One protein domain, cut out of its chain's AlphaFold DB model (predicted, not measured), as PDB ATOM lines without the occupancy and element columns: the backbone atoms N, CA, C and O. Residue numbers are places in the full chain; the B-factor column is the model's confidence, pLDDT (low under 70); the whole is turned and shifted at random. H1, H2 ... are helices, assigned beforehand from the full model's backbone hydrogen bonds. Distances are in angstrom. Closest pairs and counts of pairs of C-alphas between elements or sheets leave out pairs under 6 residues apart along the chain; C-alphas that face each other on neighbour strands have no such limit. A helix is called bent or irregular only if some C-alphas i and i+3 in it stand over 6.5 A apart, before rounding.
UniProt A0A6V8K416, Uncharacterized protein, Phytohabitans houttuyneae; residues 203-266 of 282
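AT A GLANCE: This is residues 203 to 266 of the 282 residues of an uncharacterized protein of Phytohabitans houttuyneae (UniProt A0A6V8K416). A compact cluster of five short helices: H2, H3 and H4 fold back and forth as two successive helical hairpins, and H5, the longest helix, crosses over from H4 to H2 and closes the group. H1 sits at the outside of the cluster, its centre farthest from the mean of the C-alphas, and packs on the last part of H5. The printed part has 64 residues with five named helices, H1 to H5 in chain order, and no named strand; the class is all helix. The whole is compact, with a radius of gyration of the C-alphas of 10.3 A, and rounded, with spans of 27 by 24 by 21 A.

IN THESE COORDINATES: H5, residues 254 to 265, is 16.1 A long and runs from C-alpha 254 at (19.207, 15.851, 43.077) to C-alpha 265 at (18.301, 7.343, 29.486). H5 is neither bent nor irregular, but only just: C-alphas 256 and 259 are 6.2 A apart. H4 is residues 242 to 249, 10.2 A long. H3 is residues 227 to 236, 14.1 A long. H2 is residues 216 to 224, 12.4 A long. H1, residues 203 to 210, is 10.7 A long and begins with C-alpha 203 at (19.680, -7.123, 35.293).

HOW THE PARTS SIT: H5 is the hub, touching H1, H2 and H4. It touches H4 with residues 256 to 260 alone; the closest C-alphas, of Ala 247 and Ala 257, are 5.1 A apart, at a steep tilt of 66 degrees, opposite ways. It touches H2 with residues 261 to 265 alone; the closest C-alphas, of Arg 219 and Ala 265, are 4.9 A apart, at a steep tilt of 43 degrees, opposite ways. H5 and H3 are close but not clearly touching, the closest C-alphas being those of Arg 227 and Ala 257, 7.6 A apart. H3 and H4 form a helical hairpin at a steep tilt of 43 degrees; the closest C-alphas, of Arg 227 and Leu 248, are 6.0 A apart. H2 and H3 form another at a shallow tilt of 11 degrees, with the C-alphas of Leu 221 and Leu 230 closest at 5.4 A. H1 touches H5 at residues 263 to 264 alone; the closest C-alphas, of Ala 209 and Leu 264, are 5.8 A apart, at a steep tilt of 67 degrees, only just short of about perpendicular, the same way. H1 and H2 are only just apart, at 8.4 A; H1 is apart from H3 and H4, and H2 from H4. The helix packing is mostly crossed, with 1 of 5 touching pairs at a shallow tilt. In H2, H3 and H4 every O i to N i+4 pair is within hydrogen-bond range; in H5 it is 7 of 8, and in H1 1 of 4, beside 5 of 5 O i to N i+3 pairs.

THE WHOLE: The two C-alphas farthest apart, of Pro 212 and Ala 253, are 27.8 A apart. The printed part has no cut, and the four links between helices are tight. The mean pLDDT of the printed part is 91.1, and no printed residue is under 70.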
ATOM      1  N   LEU A 203      20.810  -6.641  36.086       94.38
ATOM      2  CA  LEU A 203      19.680  -7.123  35.293       94.38
ATOM      3  C   LEU A 203      18.341  -6.605  35.820       94.38
ATOM      4  O   LEU A 203      17.475  -6.269  35.017       94.38
ATOM      5  N   ARG A 204      18.159  -6.533  37.144       93.56
ATOM      6  CA  ARG A 204      16.931  -6.013  37.753       93.56
ATOM      7  C   ARG A 204      16.704  -4.550  37.385       93.56
ATOM      8  O   ARG A 204      15.609  -4.227  36.936       93.56
ATOM      9  N   VAL A 205      17.733  -3.711  37.502       92.88
ATOM     10  CA  VAL A 205      17.661  -2.292  37.120       92.88
ATOM     11  C   VAL A 205      17.465  -2.134  35.610       92.88
ATOM     12  O   VAL A 205      16.587  -1.395  35.175       92.88
ATOM     13  N   ALA A 206      18.210  -2.883  34.791       90.56
ATOM     14  CA  ALA A 206      18.111  -2.806  33.332       90.56
ATOM     15  C   ALA A 206      16.725  -3.201  32.786       90.56
ATOM     16  O   ALA A 206      16.343  -2.741  31.711       90.56
ATOM     17  N   ARG A 207      15.952  -4.023  33.513       91.62
ATOM     18  CA  ARG A 207      14.575  -4.374  33.123       91.62
ATOM     19  C   ARG A 207      13.640  -3.170  33.074       91.62
ATOM     20  O   ARG A 207      12.740  -3.192  32.246       91.62
ATOM     21  N   LEU A 208      13.888  -2.115  33.854       91.00
ATOM     22  CA  LEU A 208      13.090  -0.884  33.792       91.00
ATOM     23  C   LEU A 208      13.088  -0.276  32.386       91.00
ATOM     24  O   LEU A 208      12.055   0.159  31.891       91.00
ATOM     25  N   ALA A 209      14.230  -0.325  31.697       86.88
ATOM     26  CA  ALA A 209      14.346   0.182  30.333       86.88
ATOM     27  C   ALA A 209      13.582  -0.665  29.294       86.88
ATOM     28  O   ALA A 209      13.398  -0.215  28.159       86.88
ATOM     29  N   ALA A 210      13.164  -1.880  29.664       88.62
ATOM     30  CA  ALA A 210      12.390  -2.800  28.837       88.62
ATOM     31  C   ALA A 210      10.886  -2.795  29.169       88.62
ATOM     32  O   ALA A 210      10.123  -3.476  28.484       88.62
ATOM     33  N   GLU A 211      10.459  -2.046  30.188       94.81
ATOM     34  CA  GLU A 211       9.047  -1.939  30.543       94.81
ATOM     35  C   GLU A 211       8.236  -1.245  29.433       94.81
ATOM     36  O   GLU A 211       8.756  -0.343  28.763       94.81
ATOM     37  N   PRO A 212       6.950  -1.604  29.234       94.56
ATOM     38  CA  PRO A 212       6.123  -1.035  28.166       94.56
ATOM     39  C   PRO A 212       5.985   0.492  28.226       94.56
ATOM     40  O   PRO A 212       5.897   1.146  27.186       94.56
ATOM     41  N   TRP A 213       5.996   1.062  29.434       95.50
ATOM     42  CA  TRP A 213       5.918   2.506  29.659       95.50
ATOM     43  C   TRP A 213       7.241   3.232  29.350       95.50
ATOM     44  O   TRP A 213       7.246   4.448  29.148       95.50
ATOM     45  N   CYS A 214       8.369   2.519  29.225       93.75
ATOM     46  CA  CYS A 214       9.661   3.087  28.834       93.75
ATOM     47  C   CYS A 214       9.722   3.315  27.309       93.75
ATOM     48  O   CYS A 214      10.428   2.644  26.548       93.75
ATOM     49  N   THR A 215       8.924   4.270  26.838       94.69
ATOM     50  CA  THR A 215       8.827   4.649  25.422       94.69
ATOM     51  C   THR A 215      10.039   5.467  24.960       94.69
ATOM     52  O   THR A 215      10.789   6.009  25.769       94.69
ATOM     53  N   GLU A 216      10.221   5.642  23.644       93.31
ATOM     54  CA  GLU A 216      11.299   6.512  23.138       93.31
ATOM     55  C   GLU A 216      11.145   7.968  23.601       93.31
ATOM     56  O   GLU A 216      12.142   8.646  23.829       93.31
ATOM     57  N   ARG A 217       9.907   8.434  23.824       94.50
ATOM     58  CA  ARG A 217       9.650   9.756  24.410       94.50
ATOM     59  C   ARG A 217      10.227   9.856  25.823       94.50
ATOM     60  O   ARG A 217      10.903  10.835  26.118       94.50
ATOM     61  N   VAL A 218       9.990   8.848  26.666       95.31
ATOM     62  CA  VAL A 218      10.541   8.783  28.031       95.31
ATOM     63  C   VAL A 218      12.070   8.790  27.987       95.31
ATOM     64  O   VAL A 218      12.693   9.610  28.656       95.31
ATOM     65  N   ARG A 219      12.689   7.964  27.130       93.44
ATOM     66  CA  ARG A 219      14.160   7.932  26.993       93.44
ATOM     67  C   ARG A 219      14.737   9.260  26.511       93.44
ATOM     68  O   ARG A 219      15.771   9.699  27.007       93.44
ATOM     69  N   ALA A 220      14.089   9.903  25.541       92.62
ATOM     70  CA  ALA A 220      14.524  11.197  25.030       92.62
ATOM     71  C   ALA A 220      14.469  12.281  26.116       92.62
ATOM     72  O   ALA A 220      15.428  13.032  26.262       92.62
ATOM     73  N   LEU A 221      13.392  12.326  26.905       94.56
ATOM     74  CA  LEU A 221      13.244  13.285  28.003       94.56
ATOM     75  C   LEU A 221      14.234  13.019  29.141       94.56
ATOM     76  O   LEU A 221      14.828  13.967  29.649       94.56
ATOM     77  N   ALA A 222      14.496  11.750  29.465       92.88
ATOM     78  CA  ALA A 222      15.533  11.384  30.424       92.88
ATOM     79  C   ALA A 222      16.915  11.907  29.990       92.88
ATOM     80  O   ALA A 222      17.598  12.557  30.769       92.88
ATOM     81  N   ARG A 223      17.301  11.747  28.716       91.50
ATOM     82  CA  ARG A 223      18.582  12.277  28.200       91.50
ATOM     83  C   ARG A 223      18.686  13.804  28.250       91.50
ATOM     84  O   ARG A 223      19.794  14.329  28.298       91.50
ATOM     85  N   VAL A 224      17.557  14.510  28.186       91.00
ATOM     86  CA  VAL A 224      17.501  15.978  28.294       91.00
ATOM     87  C   VAL A 224      17.578  16.436  29.755       91.00
ATOM     88  O   VAL A 224      18.038  17.545  30.013       91.00
ATOM     89  N   GLY A 225      17.164  15.593  30.705       85.31
ATOM     90  CA  GLY A 225      17.170  15.912  32.134       85.31
ATOM     91  C   GLY A 225      16.022  16.827  32.580       85.31
ATOM     92  O   GLY A 225      16.075  17.375  33.679       85.31
ATOM     93  N   ASP A 226      14.979  17.003  31.759       88.12
ATOM     94  CA  ASP A 226      13.774  17.739  32.161       88.12
ATOM     95  C   ASP A 226      12.893  16.848  33.047       88.12
ATOM     96  O   ASP A 226      12.117  16.022  32.561       88.12
ATOM     97  N   ARG A 227      13.048  17.008  34.366       92.12
ATOM     98  CA  ARG A 227      12.389  16.182  35.387       92.12
ATOM     99  C   ARG A 227      10.864  16.249  35.314       92.12
ATOM    100  O   ARG A 227      10.214  15.212  35.400       92.12
ATOM    101  N   ALA A 228      10.304  17.447  35.150       93.00
ATOM    102  CA  ALA A 228       8.857  17.639  35.122       93.00
ATOM    103  C   ALA A 228       8.256  17.009  33.860       93.00
ATOM    104  O   ALA A 228       7.314  16.226  33.944       93.00
ATOM    105  N   ALA A 229       8.869  17.257  32.699       95.06
ATOM    106  CA  ALA A 229       8.419  16.642  31.457       95.06
ATOM    107  C   ALA A 229       8.585  15.111  31.466       95.06
ATOM    108  O   ALA A 229       7.769  14.401  30.875       95.06
ATOM    109  N   LEU A 230       9.640  14.597  32.113       95.94
ATOM    110  CA  LEU A 230       9.865  13.162  32.277       95.94
ATOM    111  C   LEU A 230       8.782  12.516  33.150       95.94
ATOM    112  O   LEU A 230       8.268  11.468  32.761       95.94
ATOM    113  N   LEU A 231       8.419  13.141  34.273       96.56
ATOM    114  CA  LEU A 231       7.340  12.675  35.147       96.56
ATOM    115  C   LEU A 231       6.011  12.595  34.381       96.56
ATOM    116  O   LEU A 231       5.433  11.514  34.287       96.56
ATOM    117  N   ASP A 232       5.607  13.683  33.717       96.62
ATOM    118  CA  ASP A 232       4.379  13.723  32.909       96.62
ATOM    119  C   ASP A 232       4.366  12.628  31.826       96.62
ATOM    120  O   ASP A 232       3.335  12.018  31.519       96.62
ATOM    121  N   ALA A 233       5.523  12.375  31.203       97.12
ATOM    122  CA  ALA A 233       5.661  11.354  30.171       97.12
ATOM    123  C   ALA A 233       5.566   9.929  30.730       97.12
ATOM    124  O   ALA A 233       5.008   9.068  30.048       97.12
ATOM    125  N   LEU A 234       6.092   9.679  31.932       96.94
ATOM    126  CA  LEU A 234       5.972   8.396  32.622       96.94
ATOM    127  C   LEU A 234       4.518   8.119  33.004       96.94
ATOM    128  O   LEU A 234       4.001   7.054  32.662       96.94
ATOM    129  N   GLU A 235       3.840   9.087  33.619       96.44
ATOM    130  CA  GLU A 235       2.424   8.971  33.987       96.44
ATOM    131  C   GLU A 235       1.545   8.737  32.750       96.44
ATOM    132  O   GLU A 235       0.731   7.813  32.711       96.44
ATOM    133  N   SER A 236       1.776   9.504  31.677       97.00
ATOM    134  CA  SER A 236       1.053   9.347  30.405       97.00
ATOM    135  C   SER A 236       1.301   7.996  29.730       97.00
ATOM    136  O   SER A 236       0.444   7.502  28.997       97.00
ATOM    137  N   ALA A 237       2.478   7.401  29.940       96.56
ATOM    138  CA  ALA A 237       2.827   6.080  29.425       96.56
ATOM    139  C   ALA A 237       2.287   4.934  30.299       96.56
ATOM    140  O   ALA A 237       2.462   3.769  29.938       96.56
ATOM    141  N   GLY A 238       1.618   5.249  31.416       96.69
ATOM    142  CA  GLY A 238       1.053   4.274  32.344       96.69
ATOM    143  C   GLY A 238       2.074   3.677  33.311       96.69
ATOM    144  O   GLY A 238       1.865   2.562  33.779       96.69
ATOM    145  N   CYS A 239       3.183   4.373  33.584       96.25
ATOM    146  CA  CYS A 239       4.089   3.990  34.664       96.25
ATOM    147  C   CYS A 239       3.398   4.210  36.014       96.25
ATOM    148  O   CYS A 239       2.965   5.319  36.312       96.25
ATOM    149  N   ASP A 240       3.345   3.167  36.838       94.12
ATOM    150  CA  ASP A 240       2.755   3.171  38.180       94.12
ATOM    151  C   ASP A 240       3.784   2.855  39.279       94.12
ATOM    152  O   ASP A 240       3.419   2.636  40.432       94.12
ATOM    153  N   HIS A 241       5.079   2.832  38.941       93.81
ATOM    154  CA  HIS A 241       6.135   2.476  39.883       93.81
ATOM    155  C   HIS A 241       6.390   3.618  40.889       93.81
ATOM    156  O   HIS A 241       7.030   4.606  40.517       93.81
ATOM    157  N   PRO A 242       6.003   3.477  42.175       92.56
ATOM    158  CA  PRO A 242       6.016   4.582  43.141       92.56
ATOM    159  C   PRO A 242       7.417   5.165  43.333       92.56
ATOM    160  O   PRO A 242       7.604   6.361  43.170       92.56
ATOM    161  N   THR A 243       8.438   4.317  43.495       92.19
ATOM    162  CA  THR A 243       9.839   4.750  43.639       92.19
ATOM    163  C   THR A 243      10.325   5.660  42.505       92.19
ATOM    164  O   THR A 243      11.115   6.566  42.747       92.19
ATOM    165  N   LEU A 244       9.889   5.422  41.260       93.38
ATOM    166  CA  LEU A 244      10.310   6.238  40.119       93.38
ATOM    167  C   LEU A 244       9.555   7.568  40.077       93.38
ATOM    168  O   LEU A 244      10.152   8.596  39.770       93.38
ATOM    169  N   LEU A 245       8.253   7.533  40.367       94.69
ATOM    170  CA  LEU A 245       7.400   8.718  40.353       94.69
ATOM    171  C   LEU A 245       7.760   9.663  41.506       94.69
ATOM    172  O   LEU A 245       7.987  10.845  41.264       94.69
ATOM    173  N   ASP A 246       7.914   9.137  42.721       91.25
ATOM    174  CA  ASP A 246       8.234   9.918  43.920       91.25
ATOM    175  C   ASP A 246       9.586  10.631  43.779       91.25
ATOM    176  O   ASP A 246       9.688  11.837  44.009       91.25
ATOM    177  N   ALA A 247      10.605   9.918  43.286       90.50
ATOM    178  CA  ALA A 247      11.940  10.478  43.083       90.50
ATOM    179  C   ALA A 247      11.988  11.591  42.016       90.50
ATOM    180  O   ALA A 247      12.912  12.405  41.998       90.50
ATOM    181  N   LEU A 248      11.010  11.653  41.106       92.38
ATOM    182  CA  LEU A 248      10.903  12.719  40.106       92.38
ATOM    183  C   LEU A 248       9.966  13.850  40.549       92.38
ATOM    184  O   LEU A 248      10.195  15.005  40.179       92.38
ATOM    185  N   ALA A 249       8.932  13.543  41.330       91.25
ATOM    186  CA  ALA A 249       7.943  14.512  41.782       91.25
ATOM    187  C   ALA A 249       8.525  15.473  42.827       91.25
ATOM    188  O   ALA A 249       8.520  16.689  42.610       91.25
ATOM    189  N   ASP A 250       9.075  14.933  43.914       85.12
ATOM    190  CA  ASP A 250       9.545  15.718  45.059       85.12
ATOM    191  C   ASP A 250      10.825  15.125  45.676       85.12
ATOM    192  O   ASP A 250      10.803  14.608  46.793       85.12
ATOM    193  N   PRO A 251      11.958  15.144  44.944       82.88
ATOM    194  CA  PRO A 251      13.191  14.563  45.451       82.88
ATOM    195  C   PRO A 251      13.753  15.391  46.604       82.88
ATOM    196  O   PRO A 251      13.919  16.611  46.486       82.88
ATOM    197  N   VAL A 252      14.187  14.713  47.667       72.88
ATOM    198  CA  VAL A 252      14.869  15.345  48.811       72.88
ATOM    199  C   VAL A 252      16.234  15.906  48.394       72.88
ATOM    200  O   VAL A 252      16.717  16.900  48.946       72.88
ATOM    201  N   ALA A 253      16.869  15.299  47.387       74.19
ATOM    202  CA  ALA A 253      18.096  15.801  46.781       74.19
ATOM    203  C   ALA A 253      18.201  15.430  45.291       74.19
ATOM    204  O   ALA A 253      17.607  14.443  44.857       74.19
ATOM    205  N   PRO A 254      19.030  16.143  44.502       79.19
ATOM    206  CA  PRO A 254      19.207  15.851  43.077       79.19
ATOM    207  C   PRO A 254      19.569  14.393  42.758       79.19
ATOM    208  O   PRO A 254      19.138  13.884  41.727       79.19
ATOM    209  N   ALA A 255      20.315  13.711  43.636       80.69
ATOM    210  CA  ALA A 255      20.740  12.331  43.414       80.69
ATOM    211  C   ALA A 255      19.575  11.318  43.396       80.69
ATOM    212  O   ALA A 255      19.679  10.313  42.696       80.69
ATOM    213  N   GLU A 256      18.455  11.596  44.079       82.94
ATOM    214  CA  GLU A 256      17.248  10.751  44.018       82.94
ATOM    215  C   GLU A 256      16.626  10.764  42.618       82.94
ATOM    216  O   GLU A 256      16.268   9.721  42.083       82.94
ATOM    217  N   ALA A 257      16.572  11.923  41.960       88.00
ATOM    218  CA  ALA A 257      16.100  12.001  40.580       88.00
ATOM    219  C   ALA A 257      17.155  11.496  39.577       88.00
ATOM    220  O   ALA A 257      16.813  10.889  38.560       88.00
ATOM    221  N   ALA A 258      18.442  11.746  39.848       88.25
ATOM    222  CA  ALA A 258      19.534  11.469  38.917       88.25
ATOM    223  C   ALA A 258      19.639   9.983  38.557       88.25
ATOM    224  O   ALA A 258      19.749   9.646  37.380       88.25
ATOM    225  N   TRP A 259      19.533   9.078  39.536       89.38
ATOM    226  CA  TRP A 259      19.642   7.648  39.245       89.38
ATOM    227  C   TRP A 259      18.488   7.144  38.363       89.38
ATOM    228  O   TRP A 259      18.712   6.283  37.509       89.38
ATOM    229  N   VAL A 260      17.272   7.682  38.543       91.81
ATOM    230  CA  VAL A 260      16.107   7.363  37.701       91.81
ATOM    231  C   VAL A 260      16.368   7.830  36.275       91.81
ATOM    232  O   VAL A 260      16.196   7.061  35.327       91.81
ATOM    233  N   VAL A 261      16.841   9.068  36.124       91.38
ATOM    234  CA  VAL A 261      17.202   9.645  34.827       91.38
ATOM    235  C   VAL A 261      18.264   8.797  34.121       91.38
ATOM    236  O   VAL A 261      18.063   8.432  32.963       91.38
ATOM    237  N   ASP A 262      19.336   8.412  34.813       88.88
ATOM    238  CA  ASP A 262      20.425   7.601  34.250       88.88
ATOM    239  C   ASP A 262      19.927   6.257  33.710       88.88
ATOM    240  O   ASP A 262      20.254   5.854  32.586       88.88
ATOM    241  N   VAL A 263      19.103   5.564  34.501       89.56
ATOM    242  CA  VAL A 263      18.555   4.256  34.134       89.56
ATOM    243  C   VAL A 263      17.638   4.373  32.917       89.56
ATOM    244  O   VAL A 263      17.751   3.582  31.977       89.56
ATOM    245  N   LEU A 264      16.754   5.375  32.896       91.12
ATOM    246  CA  LEU A 264      15.795   5.574  31.807       91.12
ATOM    247  C   LEU A 264      16.441   6.116  30.527       91.12
ATOM    248  O   LEU A 264      15.988   5.799  29.426       91.12
ATOM    249  N   ALA A 265      17.529   6.879  30.636       88.69
ATOM    250  CA  ALA A 265      18.301   7.343  29.486       88.69
ATOM    251  C   ALA A 265      19.002   6.191  28.737       88.69
ATOM    252  O   ALA A 265      19.421   6.366  27.583       88.69
ATOM    253  N   GLY A 266      19.090   5.009  29.361       76.38
ATOM    254  CA  GLY A 266      19.836   3.858  28.862       76.38
ATOM    255  C   GLY A 266      21.330   3.950  29.163       76.38
ATOM    256  O   GLY A 266      22.127   3.282  28.499       76.38
TER     257      GLY A 266